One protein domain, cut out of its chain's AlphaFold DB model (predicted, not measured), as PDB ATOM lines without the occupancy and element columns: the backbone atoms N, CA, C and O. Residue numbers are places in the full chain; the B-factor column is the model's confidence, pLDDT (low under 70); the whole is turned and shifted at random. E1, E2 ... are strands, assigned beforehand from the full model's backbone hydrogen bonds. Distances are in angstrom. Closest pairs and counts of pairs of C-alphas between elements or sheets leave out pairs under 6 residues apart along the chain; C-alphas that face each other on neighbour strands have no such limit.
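Overview. This is residues 31 to 55 and 73 to 174 of the 192 residues of an uncharacterized protein of Pedobacter metabolipauper (UniProt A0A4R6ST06). One twisted sheet of eight strands is bent back on itself at E4, like a folded slab, so that E1, E2 and E3 make one leaf and E5, E6, E7 and E8 the other, partly face to face. The fold is not closed into a barrel, for its edge strands E1 and E8 stay apart, and residues 76 to 77 of a long unnamed stretch pair beside the bent E4. The printed part has 127 residues, with no named helix and eight strands, E1 to E8, which stand in the sheet in the order of the chain, all antiparallel. The class is all strand; the whole is compact, with a radius of gyration of the C-alphas of 15.2 A and spans of 45 by 32 by 22 A.

Along the chain. E1, residues 33 to 40, begins with C-alpha 33 at (25.852, 35.398, -8.161) and is 21.1 A long. E2, residues 43 to 51, measures 26.2 A. After the cut come E3, residues 86 to 95, 28.2 A, and E4, residues 101 to 113, the longest by residues and 29.8 A long, with C-alpha 101 at (36.202, 36.010, 1.688). E5, residues 118 to 127, measures 29.0 A; E6, residues 133 to 141, and E7, residues 147 to 155, 26.1 A each. E8, residues 161 to 170, is 26.3 A long and ends with C-alpha 170 at (13.706, 8.655, 4.372).

Arrangement. This is a folded sheet, one sheet bent into two leaves that face each other, with 25 pairs of C-alphas within 11 A and E4 as the hinge. E1 and E2 form a hairpin, with N 35 and O 47 at 2.8 A, within hydrogen-bond range, as are the N and O pairs that follow. E2 and E3 are antiparallel at 162 degrees, with N 46 and O 93 at 2.8 A. E3 to E8 form a meander, each strand the antiparallel neighbour of the one before. In it E3 and E4 are a hairpin, with N 90 and O 107 within hydrogen-bond range at 2.8 A. E4 bends by 65 degrees at residue 104. E4 and E5 are antiparallel neighbours, with 142 degrees between their directions and N 111 and O 120 within hydrogen-bond range at 2.8 A. N 123 and O 137 of E5 and E6 are 2.8 A apart, N 149 and O 138 of E7 and E6 2.7 A, and N 150 and O 167 of E7 and E8 2.8 A. E8 bends by 58 degrees at residue 164. Between the leaves, the closest C-alphas of E1 and E7, those of Ile 40 and Ser 155, are 7.4 A apart. The closest of E4 and E8, those of Glu 104 and Met 161, are 7.2 A apart. Residues 76 to 77 pair, parallel, with residues 105 to 106 of E4.

Size, cuts and confidence. The two C-alphas farthest apart, those of Lys 98 and Asp 174, are 49.1 A apart. Residues 56 to 72 are not printed, and C-alphas 55 and 73 are 19.1 A apart across this cut, which falls in the link from E2 to E3. The links that are printed whole are tight. Mean pLDDT of the printed part is 73.8; 39 residues are under 70, among them residues 73 to 77, 127 to 132 and 156 to 160.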
ATOM      1  N   SER A  31      30.208  31.819 -13.042       57.97
ATOM      2  CA  SER A  31      29.116  32.741 -12.744       57.97
ATOM      3  C   SER A  31      28.749  32.705 -11.253       57.97
ATOM      4  O   SER A  31      27.785  32.091 -10.807       57.97
ATOM      5  N   TYR A  32      29.518  33.426 -10.437       65.81
ATOM      6  CA  TYR A  32      29.161  33.638  -9.032       65.81
ATOM      7  C   TYR A  32      28.119  34.752  -8.903       65.81
ATOM      8  O   TYR A  32      28.421  35.927  -9.115       65.81
ATOM      9  N   ARG A  33      26.900  34.414  -8.472       71.44
ATOM     10  CA  ARG A  33      25.852  35.398  -8.161       71.44
ATOM     11  C   ARG A  33      25.616  35.485  -6.661       71.44
ATOM     12  O   ARG A  33      25.180  34.520  -6.042       71.44
ATOM     13  N   MET A  34      25.868  36.655  -6.073       76.19
ATOM     14  CA  MET A  34      25.546  36.906  -4.666       76.19
ATOM     15  C   MET A  34      24.032  36.937  -4.476       76.19
ATOM     16  O   MET A  34      23.327  37.600  -5.235       76.19
ATOM     17  N   LEU A  35      23.537  36.251  -3.452       75.69
ATOM     18  CA  LEU A  35      22.122  36.273  -3.095       75.69
ATOM     19  C   LEU A  35      21.837  37.186  -1.917       75.69
ATOM     20  O   LEU A  35      20.854  37.917  -1.930       75.69
ATOM     21  N   ARG A  36      22.666  37.099  -0.873       76.50
ATOM     22  CA  ARG A  36      22.447  37.831   0.373       76.50
ATOM     23  C   ARG A  36      23.704  37.923   1.223       76.50
ATOM     24  O   ARG A  36      24.650  37.154   1.046       76.50
ATOM     25  N   THR A  37      23.663  38.872   2.149       80.44
ATOM     26  CA  THR A  37      24.675  39.099   3.178       80.44
ATOM     27  C   THR A  37      23.995  39.111   4.540       80.44
ATOM     28  O   THR A  37      22.973  39.773   4.704       80.44
ATOM     29  N   ASP A  38      24.580  38.423   5.514       80.94
ATOM     30  CA  ASP A  38      24.042  38.283   6.866       80.94
ATOM     31  C   ASP A  38      25.141  38.475   7.907       80.94
ATOM     32  O   ASP A  38      26.306  38.172   7.656       80.94
ATOM     33  N   LYS A  39      24.784  38.964   9.098       75.81
ATOM     34  CA  LYS A  39      25.727  39.161  10.206       75.81
ATOM     35  C   LYS A  39      25.312  38.312  11.401       75.81
ATOM     36  O   LYS A  39      24.236  38.506  11.955       75.81
ATOM     37  N   ILE A  40      26.176  37.390  11.822       73.81
ATOM     38  CA  ILE A  40      25.937  36.478  12.950       73.81
ATOM     39  C   ILE A  40      27.048  36.689  13.967       73.81
ATOM     40  O   ILE A  40      28.223  36.546  13.635       73.81
ATOM     41  N   LYS A  41      26.682  37.034  15.207       72.50
ATOM     42  CA  LYS A  41      27.638  37.262  16.309       72.50
ATOM     43  C   LYS A  41      28.804  38.182  15.914       72.50
ATOM     44  O   LYS A  41      29.959  37.913  16.216       72.50
ATOM     45  N   GLY A  42      28.500  39.259  15.190       73.62
ATOM     46  CA  GLY A  42      29.509  40.228  14.756       73.62
ATOM     47  C   GLY A  42      30.252  39.869  13.464       73.62
ATOM     48  O   GLY A  42      30.930  40.737  12.925       73.62
ATOM     49  N   VAL A  43      30.080  38.657  12.931       76.56
ATOM     50  CA  VAL A  43      30.779  38.160  11.737       76.56
ATOM     51  C   VAL A  43      29.865  38.176  10.517       76.56
ATOM     52  O   VAL A  43      28.708  37.768  10.601       76.56
ATOM     53  N   THR A  44      30.386  38.648   9.384       82.06
ATOM     54  CA  THR A  44      29.639  38.761   8.125       82.06
ATOM     55  C   THR A  44      29.774  37.491   7.288       82.06
ATOM     56  O   THR A  44      30.881  37.010   7.047       82.06
ATOM     57  N   TYR A  45      28.646  36.993   6.797       82.00
ATOM     58  CA  TYR A  45      28.530  35.866   5.883       82.00
ATOM     59  C   TYR A  45      27.878  36.323   4.584       82.00
ATOM     60  O   TYR A  45      26.965  37.146   4.593       82.00
ATOM     61  N   GLN A  46      28.337  35.780   3.464       82.62
ATOM     62  CA  GLN A  46      27.784  36.049   2.144       82.62
ATOM     63  C   GLN A  46      27.469  34.734   1.454       82.62
ATOM     64  O   GLN A  46      28.316  33.844   1.378       82.62
ATOM     65  N   LEU A  47      26.249  34.624   0.939       82.38
ATOM     66  CA  LEU A  47      25.811  33.452   0.201       82.38
ATOM     67  C   LEU A  47      25.796  33.742  -1.294       82.38
ATOM     68  O   LEU A  47      25.213  34.734  -1.741       82.38
ATOM     69  N   TYR A  48      26.386  32.831  -2.055       80.38
ATOM     70  CA  TYR A  48      26.453  32.879  -3.506       80.38
ATOM     71  C   TYR A  48      25.822  31.637  -4.122       80.38
ATOM     72  O   TYR A  48      25.759  30.586  -3.487       80.38
ATOM     73  N   ILE A  49      25.394  31.777  -5.371       79.00
ATOM     74  CA  ILE A  49      25.149  30.665  -6.286       79.00
ATOM     75  C   ILE A  49      26.311  30.597  -7.270       79.00
ATOM     76  O   ILE A  49      26.771  31.647  -7.719       79.00
ATOM     77  N   LYS A  50      26.731  29.381  -7.617       79.69
ATOM     78  CA  LYS A  50      27.605  29.090  -8.761       79.69
ATOM     79  C   LYS A  50      27.131  27.835  -9.493       79.69
ATOM     80  O   LYS A  50      26.432  27.013  -8.896       79.69
ATOM     81  N   GLY A  51      27.546  27.657 -10.742       77.31
ATOM     82  CA  GLY A  51      27.406  26.380 -11.449       77.31
ATOM     83  C   GLY A  51      28.424  25.339 -10.963       77.31
ATOM     84  O   GLY A  51      29.509  25.694 -10.505       77.31
ATOM     85  N   ILE A  52      28.110  24.043 -11.059       72.88
ATOM     86  CA  ILE A  52      29.041  22.984 -10.608       72.88
ATOM     87  C   ILE A  52      30.171  22.668 -11.587       72.88
ATOM     88  O   ILE A  52      31.242  22.250 -11.162       72.88
ATOM     89  N   ASN A  53      29.957  22.935 -12.877       63.69
ATOM     90  CA  ASN A  53      30.986  22.809 -13.916       63.69
ATOM     91  C   ASN A  53      31.910  24.031 -13.969       63.69
ATOM     92  O   ASN A  53      32.766  24.142 -14.841       63.69
ATOM     93  N   GLU A  54      31.721  24.976 -13.054       54.41
ATOM     94  CA  GLU A  54      32.553  26.154 -12.956       54.41
ATOM     95  C   GLU A  54      33.753  25.839 -12.070       54.41
ATOM     96  O   GLU A  54      33.609  25.521 -10.883       54.41
ATOM     97  N   HIS A  55      34.957  25.962 -12.630       44.28
ATOM     98  CA  HIS A  55      36.172  25.882 -11.835       44.28
ATOM     99  C   HIS A  55      36.112  26.939 -10.728       44.28
ATOM    100  O   HIS A  55      35.840  28.121 -10.968       44.28
ATOM    101  N   SER A  73      40.046  27.782   7.104       44.41
ATOM    102  CA  SER A  73      38.624  27.460   7.014       44.41
ATOM    103  C   SER A  73      38.560  26.223   6.135       44.41
ATOM    104  O   SER A  73      38.604  26.348   4.913       44.41
ATOM    105  N   ASP A  74      38.564  25.040   6.748       52.03
ATOM    106  CA  ASP A  74      38.382  23.795   6.011       52.03
ATOM    107  C   ASP A  74      37.106  23.922   5.185       52.03
ATOM    108  O   ASP A  74      36.005  24.062   5.730       52.03
ATOM    109  N   ARG A  75      37.259  23.912   3.860       61.25
ATOM    110  CA  ARG A  75      36.135  23.871   2.934       61.25
ATOM    111  C   ARG A  75      35.323  22.624   3.263       61.25
ATOM    112  O   ARG A  75      35.781  21.504   3.053       61.25
ATOM    113  N   LYS A  76      34.098  22.806   3.748       66.38
ATOM    114  CA  LYS A  76      33.195  21.693   4.043       66.38
ATOM    115  C   LYS A  76      32.190  21.524   2.918       66.38
ATOM    116  O   LYS A  76      31.332  22.377   2.692       66.38
ATOM    117  N   ILE A  77      32.301  20.400   2.225       69.81
ATOM    118  CA  ILE A  77      31.357  19.970   1.197       69.81
ATOM    119  C   ILE A  77      30.334  19.049   1.869       69.81
ATOM    120  O   ILE A  77      30.706  18.093   2.548       69.81
ATOM    121  N   LEU A  78      29.041  19.362   1.747       72.06
ATOM    122  CA  LEU A  78      27.985  18.588   2.420       72.06
ATOM    123  C   LEU A  78      27.457  17.408   1.600       72.06
ATOM    124  O   LEU A  78      26.815  16.523   2.183       72.06
ATOM    125  N   MET A  79      27.725  17.414   0.294       72.88
ATOM    126  CA  MET A  79      27.287  16.422  -0.685       72.88
ATOM    127  C   MET A  79      28.369  16.225  -1.740       72.88
ATOM    128  O   MET A  79      28.910  17.207  -2.240       72.88
ATOM    129  N   ASP A  80      28.635  14.972  -2.087       69.75
ATOM    130  CA  ASP A  80      29.455  14.619  -3.242       69.75
ATOM    131  C   ASP A  80      28.535  14.217  -4.403       69.75
ATOM    132  O   ASP A  80      27.477  13.618  -4.173       69.75
ATOM    133  N   TYR A  81      28.899  14.578  -5.633       72.38
ATOM    134  CA  TYR A  81      28.079  14.319  -6.819       72.38
ATOM    135  C   TYR A  81      28.829  13.447  -7.820       72.38
ATOM    136  O   TYR A  81      30.051  13.504  -7.933       72.38
ATOM    137  N   GLY A  82      28.080  12.668  -8.601       68.12
ATOM    138  CA  GLY A  82      28.648  11.918  -9.715       68.12
ATOM    139  C   GLY A  82      29.267  12.840 -10.771       68.12
ATOM    140  O   GLY A  82      28.828  13.971 -10.973       68.12
ATOM    141  N   SER A  83      30.250  12.324 -11.511       68.44
ATOM    142  CA  SER A  83      30.982  13.057 -12.560       68.44
ATOM    143  C   SER A  83      30.122  13.547 -13.736       68.44
ATOM    144  O   SER A  83      30.591  14.339 -14.547       68.44
ATOM    145  N   GLY A  84      28.873  13.081 -13.852       71.50
ATOM    146  CA  GLY A  84      27.899  13.524 -14.855       71.50
ATOM    147  C   GLY A  84      26.844  14.498 -14.325       71.50
ATOM    148  O   GLY A  84      25.891  14.797 -15.046       71.50
ATOM    149  N   ALA A  85      26.968  14.952 -13.076       78.88
ATOM    150  CA  ALA A  85      26.031  15.894 -12.493       78.88
ATOM    151  C   ALA A  85      26.107  17.261 -13.191       78.88
ATOM    152  O   ALA A  85      27.136  17.671 -13.726       78.88
ATOM    153  N   SER A  86      25.004  18.000 -13.147       84.94
ATOM    154  CA  SER A  86      24.921  19.391 -13.596       84.94
ATOM    155  C   SER A  86      24.001  20.188 -12.673       84.94
ATOM    156  O   SER A  86      23.146  19.616 -11.992       84.94
ATOM    157  N   GLY A  87      24.169  21.508 -12.625       84.44
ATOM    158  CA  GLY A  87      23.303  22.384 -11.842       84.44
ATOM    159  C   GLY A  87      24.059  23.436 -11.046       84.44
ATOM    160  O   GLY A  87      25.152  23.859 -11.425       84.44
ATOM    161  N   GLU A  88      23.440  23.862  -9.951       85.00
ATOM    162  CA  GLU A  88      23.861  24.993  -9.135       85.00
ATOM    163  C   GLU A  88      24.138  24.587  -7.682       85.00
ATOM    164  O   GLU A  88      23.379  23.833  -7.059       85.00
ATOM    165  N   GLU A  89      25.182  25.177  -7.111       85.81
ATOM    166  CA  GLU A  89      25.558  25.075  -5.705       85.81
ATOM    167  C   GLU A  89      25.349  26.395  -4.980       85.81
ATOM    168  O   GLU A  89      25.587  27.478  -5.518       85.81
ATOM    169  N   TYR A  90      24.996  26.285  -3.706       85.81
ATOM    170  CA  TYR A  90      25.211  27.347  -2.749       85.81
ATOM    171  C   TYR A  90      26.656  27.324  -2.252       85.81
ATOM    172  O   TYR A  90      27.184  26.275  -1.879       85.81
ATOM    173  N   VAL A  91      27.272  28.504  -2.183       83.62
ATOM    174  CA  VAL A  91      28.590  28.706  -1.573       83.62
ATOM    175  C   VAL A  91      28.464  29.767  -0.497       83.62
ATOM    176  O   VAL A  91      28.169  30.932  -0.779       83.62
ATOM    177  N   LEU A  92      28.675  29.357   0.751       83.44
ATOM    178  CA  LEU A  92      28.672  30.254   1.893       83.44
ATOM    179  C   LEU A  92      30.104  30.688   2.196       83.44
ATOM    180  O   LEU A  92      30.941  29.878   2.598       83.44
ATOM    181  N   TYR A  93      30.355  31.982   2.050       81.06
ATOM    182  CA  TYR A  93      31.592  32.612   2.480       81.06
ATOM    183  C   TYR A  93      31.413  33.291   3.831       81.06
ATOM    184  O   TYR A  93      30.384  33.909   4.103       81.06
ATOM    185  N   ARG A  94      32.469  33.262   4.634       80.19
ATOM    186  CA  ARG A  94      32.672  34.159   5.766       80.19
ATOM    187  C   ARG A  94      33.652  35.255   5.381       80.19
ATOM    188  O   ARG A  94      34.634  34.994   4.692       80.19
ATOM    189  N   LEU A  95      33.425  36.472   5.858       76.94
ATOM    190  CA  LEU A  95      34.394  37.554   5.736       76.94
ATOM    191  C   LEU A  95      35.230  37.626   7.011       76.94
ATOM    192  O   LEU A  95      34.690  37.627   8.119       76.94
ATOM    193  N   ASN A  96      36.551  37.685   6.862       73.06
ATOM    194  CA  ASN A  96      37.436  37.954   7.992       73.06
ATOM    195  C   ASN A  96      37.404  39.445   8.390       73.06
ATOM    196  O   ASN A  96      36.758  40.268   7.740       73.06
ATOM    197  N   SER A  97      38.137  39.810   9.446       68.69
ATOM    198  CA  SER A  97      38.223  41.193   9.947       68.69
ATOM    199  C   SER A  97      38.750  42.209   8.924       68.69
ATOM    200  O   SER A  97      38.523  43.402   9.087       68.69
ATOM    201  N   LYS A  98      39.421  41.745   7.861       72.69
ATOM    202  CA  LYS A  98      39.947  42.561   6.756       72.69
ATOM    203  C   LYS A  98      39.024  42.567   5.526       72.69
ATOM    204  O   LYS A  98      39.409  43.074   4.480       72.69
ATOM    205  N   GLY A  99      37.834  41.965   5.613       67.12
ATOM    206  CA  GLY A  99      36.877  41.871   4.506       67.12
ATOM    207  C   GLY A  99      37.203  40.803   3.453       67.12
ATOM    208  O   GLY A  99      36.497  40.713   2.451       67.12
ATOM    209  N   LYS A 100      38.229  39.961   3.661       68.81
ATOM    210  CA  LYS A 100      38.555  38.867   2.732       68.81
ATOM    211  C   LYS A 100      37.562  37.714   2.894       68.81
ATOM    212  O   LYS A 100      37.282  37.288   4.015       68.81
ATOM    213  N   LYS A 101      37.083  37.183   1.765       72.69
ATOM    214  CA  LYS A 101      36.202  36.010   1.688       72.69
ATOM    215  C   LYS A 101      36.964  34.716   2.001       72.69
ATOM    216  O   LYS A 101      38.035  34.477   1.449       72.69
ATOM    217  N   MET A 102      36.373  33.877   2.843       74.31
ATOM    218  CA  MET A 102      36.828  32.537   3.212       74.31
ATOM    219  C   MET A 102      35.673  31.564   2.975       74.31
ATOM    220  O   MET A 102      34.579  31.805   3.483       74.31
ATOM    221  N   VAL A 103      35.865  30.523   2.161       77.19
ATOM    222  CA  VAL A 103      34.805  29.528   1.905       77.19
ATOM    223  C   VAL A 103      34.581  28.726   3.183       77.19
ATOM    224  O   VAL A 103      35.516  28.112   3.684       77.19
ATOM    225  N   GLU A 104      33.352  28.699   3.694       77.62
ATOM    226  CA  GLU A 104      32.994  27.869   4.852       77.62
ATOM    227  C   GLU A 104      32.252  26.602   4.414       77.62
ATOM    228  O   GLU A 104      32.559  25.509   4.890       77.62
ATOM    229  N   LEU A 105      31.265  26.729   3.518       80.94
ATOM    230  CA  LEU A 105      30.380  25.620   3.144       80.94
ATOM    231  C   LEU A 105      30.013  25.640   1.664       80.94
ATOM    232  O   LEU A 105      29.765  26.702   1.091       80.94
ATOM    233  N   ILE A 106      29.903  24.442   1.089       82.88
ATOM    234  CA  ILE A 106      29.331  24.201  -0.238       82.88
ATOM    235  C   ILE A 106      28.278  23.096  -0.135       82.88
ATOM    236  O   ILE A 106      28.509  22.059   0.496       82.88
ATOM    237  N   PHE A 107      27.107  23.339  -0.719       84.56
ATOM    238  CA  PHE A 107      25.965  22.422  -0.690       84.56
ATOM    239  C   PHE A 107      25.057  22.644  -1.912       84.56
ATOM    240  O   PHE A 107      25.125  23.713  -2.529       84.56
ATOM    241  N   PRO A 108      24.229  21.660  -2.306       87.12
ATOM    242  CA  PRO A 108      23.436  21.778  -3.526       87.12
ATOM    243  C   PRO A 108      22.421  22.908  -3.381       87.12
ATOM    244  O   PRO A 108      21.809  23.052  -2.330       87.12
ATOM    245  N   LYS A 109      22.204  23.687  -4.442       86.00
ATOM    246  CA  LYS A 109      20.962  24.452  -4.606       86.00
ATOM    247  C   LYS A 109      19.968  23.610  -5.386       86.00
ATOM    248  O   LYS A 109      18.871  23.338  -4.913       86.00
ATOM    249  N   LYS A 110      20.393  23.176  -6.571       86.44
ATOM    250  CA  LYS A 110      19.660  22.260  -7.438       86.44
ATOM    251  C   LYS A 110      20.668  21.532  -8.312       86.44
ATOM    252  O   LYS A 110      21.263  22.144  -9.194       86.44
ATOM    253  N   ILE A 111      20.855  20.247  -8.056       86.19
ATOM    254  CA  ILE A 111      21.769  19.368  -8.785       86.19
ATOM    255  C   ILE A 111      20.961  18.256  -9.426       86.19
ATOM    256  O   ILE A 111      20.077  17.685  -8.790       86.19
ATOM    257  N   ILE A 112      21.265  17.965 -10.682       84.19
ATOM    258  CA  ILE A 112      20.624  16.920 -11.465       84.19
ATOM    259  C   ILE A 112      21.719  16.027 -12.042       84.19
ATOM    260  O   ILE A 112      22.597  16.490 -12.770       84.19
ATOM    261  N   ASP A 113      21.634  14.740 -11.731       80.94
ATOM    262  CA  ASP A 113      22.393  13.676 -12.372       80.94
ATOM    263  C   ASP A 113      21.418  12.825 -13.189       80.94
ATOM    264  O   ASP A 113      20.737  11.938 -12.672       80.94
ATOM    265  N   ASN A 114      21.340  13.123 -14.486       76.06
ATOM    266  CA  ASN A 114      20.435  12.431 -15.401       76.06
ATOM    267  C   ASN A 114      20.801  10.954 -15.588       76.06
ATOM    268  O   ASN A 114      19.917  10.148 -15.863       76.06
ATOM    269  N   ARG A 115      22.083  10.586 -15.442       73.88
ATOM    270  CA  ARG A 115      22.533   9.197 -15.631       73.88
ATOM    271  C   ARG A 115      22.020   8.316 -14.504       73.88
ATOM    272  O   ARG A 115      21.499   7.238 -14.760       73.88
ATOM    273  N   ASN A 116      22.125   8.818 -13.279       68.62
ATOM    274  CA  ASN A 116      21.699   8.098 -12.084       68.62
ATOM    275  C   ASN A 116      20.259   8.433 -11.660       68.62
ATOM    276  O   ASN A 116      19.782   7.905 -10.661       68.62
ATOM    277  N   LYS A 117      19.560   9.300 -12.410       72.62
ATOM    278  CA  LYS A 117      18.218   9.820 -12.088       72.62
ATOM    279  C   LYS A 117      18.140  10.443 -10.685       72.62
ATOM    280  O   LYS A 117      17.122  10.334 -10.008       72.62
ATOM    281  N   ILE A 118      19.214  11.104 -10.252       75.19
ATOM    282  CA  ILE A 118      19.293  11.743  -8.933       75.19
ATOM    283  C   ILE A 118      19.023  13.236  -9.079       75.19
ATOM    284  O   ILE A 118      19.630  13.917  -9.908       75.19
ATOM    285  N   LYS A 119      18.167  13.770  -8.211       82.69
ATOM    286  CA  LYS A 119      17.953  15.209  -8.049       82.69
ATOM    287  C   LYS A 119      18.243  15.594  -6.605       82.69
ATOM    288  O   LYS A 119      17.672  15.016  -5.693       82.69
ATOM    289  N   SER A 120      19.115  16.571  -6.381       82.81
ATOM    290  CA  SER A 120      19.368  17.119  -5.043       82.81
ATOM    291  C   SER A 120      18.966  18.583  -4.983       82.81
ATOM    292  O   SER A 120      19.388  19.377  -5.820       82.81
ATOM    293  N   GLU A 121      18.181  18.949  -3.982       85.50
ATOM    294  CA  GLU A 121      17.763  20.321  -3.707       85.50
ATOM    295  C   GLU A 121      18.211  20.698  -2.305       85.50
ATOM    296  O   GLU A 121      18.045  19.924  -1.363       85.50
ATOM    297  N   GLY A 122      18.808  21.875  -2.161       83.56
ATOM    298  CA  GLY A 122      19.162  22.392  -0.848       83.56
ATOM    299  C   GLY A 122      18.402  23.660  -0.538       83.56
ATOM    300  O   GLY A 122      18.160  24.504  -1.395       83.56
ATOM    301  N   GLU A 123      18.074  23.803   0.732       84.00
ATOM    302  CA  GLU A 123      17.527  25.006   1.322       84.00
ATOM    303  C   GLU A 123      18.393  25.390   2.517       84.00
ATOM    304  O   GLU A 123      18.977  24.545   3.201       84.00
ATOM    305  N   PHE A 124      18.493  26.686   2.786       80.81
ATOM    306  CA  PHE A 124      19.244  27.191   3.925       80.81
ATOM    307  C   PHE A 124      18.420  28.250   4.654       80.81
ATOM    308  O   PHE A 124      17.740  29.078   4.043       80.81
ATOM    309  N   LYS A 125      18.511  28.249   5.982       80.38
ATOM    310  CA  LYS A 125      17.845  29.220   6.847       80.38
ATOM    311  C   LYS A 125      18.767  29.643   7.981       80.38
ATOM    312  O   LYS A 125      19.351  28.812   8.678       80.38
ATOM    313  N   PHE A 126      18.850  30.951   8.204       72.25
ATOM    314  CA  PHE A 126      19.464  31.488   9.413       72.25
ATOM    315  C   PHE A 126      18.516  31.318  10.595       72.25
ATOM    316  O   PHE A 126      17.353  31.723  10.538       72.25
ATOM    317  N   LEU A 127      19.028  30.741  11.677       68.56
ATOM    318  CA  LEU A 127      18.344  30.715  12.960       68.56
ATOM    319  C   LEU A 127      18.944  31.810  13.837       68.56
ATOM    320  O   LEU A 127      20.033  31.666  14.394       68.56
ATOM    321  N   LEU A 128      18.203  32.911  13.957       59.72
ATOM    322  CA  LEU A 128      18.500  34.024  14.862       59.72
ATOM    323  C   LEU A 128      18.043  33.713  16.300       59.72
ATOM    324  O   LEU A 128      17.498  34.568  16.989       59.72
ATOM    325  N   THR A 129      18.219  32.475  16.759       55.72
ATOM    326  CA  THR A 129      18.063  32.151  18.182       55.72
ATOM    327  C   THR A 129      19.267  32.702  18.954       55.72
ATOM    328  O   THR A 129      20.306  32.988  18.356       55.72
ATOM    329  N   GLY A 130      19.174  32.843  20.283       54.28
ATOM    330  CA  GLY A 130      20.259  33.396  21.117       54.28
ATOM    331  C   GLY A 130      21.625  32.697  20.963       54.28
ATOM    332  O   GLY A 130      22.660  33.262  21.312       54.28
ATOM    333  N   THR A 131      21.658  31.494  20.380       58.47
ATOM    334  CA  THR A 131      22.879  30.752  20.051       58.47
ATOM    335  C   THR A 131      23.447  31.030  18.658       58.47
ATOM    336  O   THR A 131      24.615  30.706  18.463       58.47
ATOM    337  N   GLY A 132      22.710  31.662  17.735       64.44
ATOM    338  CA  GLY A 132      23.137  32.017  16.374       64.44
ATOM    339  C   GLY A 132      23.625  30.818  15.553       64.44
ATOM    340  O   GLY A 132      24.764  30.373  15.706       64.44
ATOM    341  N   GLY A 133      22.786  30.304  14.653       74.19
ATOM    342  CA  GLY A 133      23.111  29.113  13.862       74.19
ATOM    343  C   GLY A 133      22.604  29.156  12.426       74.19
ATOM    344  O   GLY A 133      21.806  30.011  12.042       74.19
ATOM    345  N   ILE A 134      23.079  28.202  11.633       77.75
ATOM    346  CA  ILE A 134      22.650  27.977  10.253       77.75
ATOM    347  C   ILE A 134      22.033  26.589  10.196       77.75
ATOM    348  O   ILE A 134      22.641  25.616  10.638       77.75
ATOM    349  N   THR A 135      20.821  26.507   9.659       82.94
ATOM    350  CA  THR A 135      20.203  25.230   9.305       82.94
ATOM    351  C   THR A 135      20.252  25.081   7.802       82.94
ATOM    352  O   THR A 135      19.894  26.008   7.075       82.94
ATOM    353  N   ILE A 136      20.714  23.925   7.350       82.00
ATOM    354  CA  ILE A 136      20.718  23.539   5.948       82.00
ATOM    355  C   ILE A 136      19.886  22.269   5.850       82.00
ATOM    356  O   ILE A 136      20.173  21.293   6.541       82.00
ATOM    357  N   THR A 137      18.872  22.293   4.999       83.75
ATOM    358  CA  THR A 137      18.081  21.115   4.648       83.75
ATOM    359  C   THR A 137      18.485  20.705   3.246       83.75
ATOM    360  O   THR A 137      18.482  21.528   2.337       83.75
ATOM    361  N   ILE A 138      18.869  19.450   3.068       83.50
ATOM    362  CA  ILE A 138      19.253  18.897   1.774       83.50
ATOM    363  C   ILE A 138      18.313  17.741   1.486       83.50
ATOM    364  O   ILE A 138      18.315  16.752   2.207       83.50
ATOM    365  N   LYS A 139      17.528  17.854   0.424       81.88
ATOM    366  CA  LYS A 139      16.671  16.781  -0.068       81.88
ATOM    367  C   LYS A 139      17.366  16.116  -1.243       81.88
ATOM    368  O   LYS A 139      17.736  16.788  -2.205       81.88
ATOM    369  N   LYS A 140      17.564  14.807  -1.161       80.19
ATOM    370  CA  LYS A 140      18.094  13.973  -2.235       80.19
ATOM    371  C   LYS A 140      16.984  13.042  -2.697       80.19
ATOM    372  O   LYS A 140      16.549  12.167  -1.963       80.19
ATOM    373  N   TYR A 141      16.572  13.198  -3.939       76.75
ATOM    374  CA  TYR A 141      15.626  12.321  -4.602       76.75
ATOM    375  C   TYR A 141      16.413  11.364  -5.489       76.75
ATOM    376  O   TYR A 141      16.952  11.762  -6.522       76.75
ATOM    377  N   ASP A 142      16.519  10.122  -5.037       68.69
ATOM    378  CA  ASP A 142      16.994   8.977  -5.810       68.69
ATOM    379  C   ASP A 142      15.764   8.158  -6.235       68.69
ATOM    380  O   ASP A 142      14.761   8.157  -5.516       68.69
ATOM    381  N   TYR A 143      15.809   7.485  -7.387       60.50
ATOM    382  CA  TYR A 143      14.706   6.643  -7.865       60.50
ATOM    383  C   TYR A 143      14.295   5.571  -6.844       60.50
ATOM    384  O   TYR A 143      13.119   5.239  -6.732       60.50
ATOM    385  N   HIS A 144      15.258   5.060  -6.077       59.03
ATOM    386  CA  HIS A 144      15.010   3.988  -5.115       59.03
ATOM    387  C   HIS A 144      14.901   4.480  -3.665       59.03
ATOM    388  O   HIS A 144      14.224   3.849  -2.860       59.03
ATOM    389  N   PHE A 145      15.575   5.584  -3.320       68.44
ATOM    390  CA  PHE A 145      15.799   5.985  -1.926       68.44
ATOM    391  C   PHE A 145      15.766   7.514  -1.749       68.44
ATOM    392  O   PHE A 145      16.810   8.147  -1.530       68.44
ATOM    393  N   PRO A 146      14.590   8.151  -1.879       76.88
ATOM    394  CA  PRO A 146      14.449   9.559  -1.540       76.88
ATOM    395  C   PRO A 146      14.741   9.783  -0.046       76.88
ATOM    396  O   PRO A 146      14.266   9.061   0.830       76.88
ATOM    397  N   SER A 147      15.556  10.790   0.253       79.38
ATOM    398  CA  SER A 147      16.045  11.086   1.599       79.38
ATOM    399  C   SER A 147      16.160  12.585   1.845       79.38
ATOM    400  O   SER A 147      16.433  13.380   0.945       79.38
ATOM    401  N   GLU A 148      15.959  12.980   3.094       83.88
ATOM    402  CA  GLU A 148      16.201  14.320   3.601       83.88
ATOM    403  C   GLU A 148      17.343  14.269   4.609       83.88
ATOM    404  O   GLU A 148      17.401  13.404   5.478       83.88
ATOM    405  N   LYS A 149      18.243  15.235   4.499       80.38
ATOM    406  CA  LYS A 149      19.355  15.458   5.404       80.38
ATOM    407  C   LYS A 149      19.241  16.851   5.991       80.38
ATOM    408  O   LYS A 149      19.444  17.855   5.308       80.38
ATOM    409  N   LEU A 150      18.973  16.911   7.287       78.44
ATOM    410  CA  LEU A 150      18.970  18.140   8.060       78.44
ATOM    411  C   LEU A 150      20.323  18.323   8.747       78.44
ATOM    412  O   LEU A 150      20.748  17.503   9.564       78.44
ATOM    413  N   VAL A 151      20.993  19.433   8.452       75.62
ATOM    414  CA  VAL A 151      22.280  19.810   9.037       75.62
ATOM    415  C   VAL A 151      22.107  21.088   9.845       75.62
ATOM    416  O   VAL A 151      21.818  22.152   9.300       75.62
ATOM    417  N   TYR A 152      22.341  20.995  11.153       75.31
ATOM    418  CA  TYR A 152      22.415  22.158  12.027       75.31
ATOM    419  C   TYR A 152      23.868  22.497  12.348       75.31
ATOM    420  O   TYR A 152      24.657  21.648  12.786       75.31
ATOM    421  N   LEU A 153      24.210  23.764  12.134       75.94
ATOM    422  CA  LEU A 153      25.537  24.314  12.338       75.94
ATOM    423  C   LEU A 153      25.464  25.452  13.354       75.94
ATOM    424  O   LEU A 153      24.641  26.363  13.226       75.94
ATOM    425  N   TYR A 154      26.366  25.439  14.330       74.50
ATOM    426  CA  TYR A 154      26.523  26.547  15.264       74.50
ATOM    427  C   TYR A 154      27.595  27.504  14.765       74.50
ATOM    428  O   TYR A 154      28.614  27.076  14.223       74.50
ATOM    429  N   SER A 155      27.392  28.796  15.010       71.25
ATOM    430  CA  SER A 155      28.445  29.791  14.857       71.25
ATOM    431  C   SER A 155      29.147  30.004  16.199       71.25
ATOM    432  O   SER A 155      28.513  30.363  17.201       71.25
ATOM    433  N   SER A 156      30.458  29.760  16.254       69.06
ATOM    434  CA  SER A 156      31.268  30.024  17.448       69.06
ATOM    435  C   SER A 156      31.332  31.527  17.759       69.06
ATOM    436  O   SER A 156      30.931  32.362  16.949       69.06
ATOM    437  N   LYS A 157      31.864  31.907  18.931       66.06
ATOM    438  CA  LYS A 157      32.079  33.330  19.278       66.06
ATOM    439  C   LYS A 157      32.961  34.066  18.256       66.06
ATOM    440  O   LYS A 157      32.808  35.266  18.085       66.06
ATOM    441  N   ASN A 158      33.815  33.332  17.540       66.56
ATOM    442  CA  ASN A 158      34.715  33.866  16.515       66.56
ATOM    443  C   ASN A 158      34.136  33.710  15.094       66.56
ATOM    444  O   ASN A 158      34.864  33.831  14.112       66.56
ATOM    445  N   GLY A 159      32.852  33.351  14.978       63.50
ATOM    446  CA  GLY A 159      32.168  33.127  13.708       63.50
ATOM    447  C   GLY A 159      32.745  31.985  12.876       63.50
ATOM    448  O   GLY A 159      32.809  32.091  11.658       63.50
ATOM    449  N   ARG A 160      33.231  30.906  13.499       68.69
ATOM    450  CA  ARG A 160      33.495  29.648  12.773       68.69
ATOM    451  C   ARG A 160      32.247  28.783  12.825       68.69
ATOM    452  O   ARG A 160      31.640  28.684  13.893       68.69
ATOM    453  N   MET A 161      31.893  28.150  11.710       71.75
ATOM    454  CA  MET A 161      30.765  27.223  11.679       71.75
ATOM    455  C   MET A 161      31.211  25.808  12.077       71.75
ATOM    456  O   MET A 161      32.103  25.212  11.467       71.75
ATOM    457  N   GLY A 162      30.581  25.253  13.111       67.69
ATOM    458  CA  GLY A 162      30.785  23.872  13.553       67.69
ATOM    459  C   GLY A 162      29.519  23.034  13.391       67.69
ATOM    460  O   GLY A 162      28.413  23.549  13.542       67.69
ATOM    461  N   PHE A 163      29.668  21.741  13.087       66.00
ATOM    462  CA  PHE A 163      28.535  20.812  13.057       66.00
ATOM    463  C   PHE A 163      28.023  20.578  14.477       66.00
ATOM    464  O   PHE A 163      28.814  20.325  15.381       66.00
ATOM    465  N   VAL A 164      26.706  20.664  14.656       64.25
ATOM    466  CA  VAL A 164      26.040  20.351  15.929       64.25
ATOM    467  C   VAL A 164      25.253  19.062  15.802       64.25
ATOM    468  O   VAL A 164      25.367  18.175  16.636       64.25
ATOM    469  N   LYS A 165      24.425  18.975  14.759       68.06
ATOM    470  CA  LYS A 165      23.524  17.850  14.542       68.06
ATOM    471  C   LYS A 165      23.390  17.582  13.054       68.06
ATOM    472  O   LYS A 165      23.302  18.512  12.251       68.06
ATOM    473  N   ARG A 166      23.340  16.300  12.713       71.75
ATOM    474  CA  ARG A 166      22.954  15.794  11.403       71.75
ATOM    475  C   ARG A 166      21.860  14.764  11.624       71.75
ATOM    476  O   ARG A 166      22.009  13.913  12.495       71.75
ATOM    477  N   THR A 167      20.762  14.903  10.899       73.31
ATOM    478  CA  THR A 167      19.670  13.929  10.909       73.31
ATOM    479  C   THR A 167      19.391  13.564   9.471       73.31
ATOM    480  O   THR A 167      19.191  14.469   8.665       73.31
ATOM    481  N   ASP A 168      19.403  12.273   9.181       79.00
ATOM    482  CA  ASP A 168      19.035  11.733   7.883       79.00
ATOM    483  C   ASP A 168      17.710  10.980   8.065       79.00
ATOM    484  O   ASP A 168      17.536  10.259   9.051       79.00
ATOM    485  N   SER A 169      16.760  11.191   7.164       79.81
ATOM    486  CA  SER A 169      15.449  10.540   7.184       79.81
ATOM    487  C   SER A 169      15.020  10.165   5.774       79.81
ATOM    488  O   SER A 169      15.251  10.921   4.832       79.81
ATOM    489  N   GLU A 170      14.366   9.019   5.625       78.88
ATOM    490  CA  GLU A 170      13.706   8.655   4.372       78.88
ATOM    491  C   GLU A 170      12.507   9.578   4.132       78.88
ATOM    492  O   GLU A 170      11.786   9.941   5.064       78.88
ATOM    493  N   ILE A 171      12.312   9.986   2.881       70.25
ATOM    494  CA  ILE A 171      11.124  10.736   2.473       70.25
ATOM    495  C   ILE A 171      10.152   9.718   1.881       70.25
ATOM    496  O   ILE A 171      10.531   8.961   0.994       70.25
ATOM    497  N   GLY A 172       8.901   9.697   2.342       58.66
ATOM    498  CA  GLY A 172       7.874   8.860   1.718       58.66
ATOM    499  C   GLY A 172       7.750   9.159   0.218       58.66
ATOM    500  O   GLY A 172       7.818  10.317  -0.201       58.66
ATOM    501  N   THR A 173       7.549   8.122  -0.595       55.28
ATOM    502  CA  THR A 173       7.410   8.224  -2.061       55.28
ATOM    503  C   THR A 173       6.239   9.109  -2.505       55.28
ATOM    504  O   THR A 173       6.198   9.562  -3.643       55.28
ATOM    505  N   ASP A 174       5.321   9.434  -1.599       52.78
ATOM    506  CA  ASP A 174       4.100  10.193  -1.889       52.78
ATOM    507  C   ASP A 174       4.330  11.719  -1.948       52.78
ATOM    508  O   ASP A 174       3.418  12.482  -2.259       52.78
TER     509      ASP A 174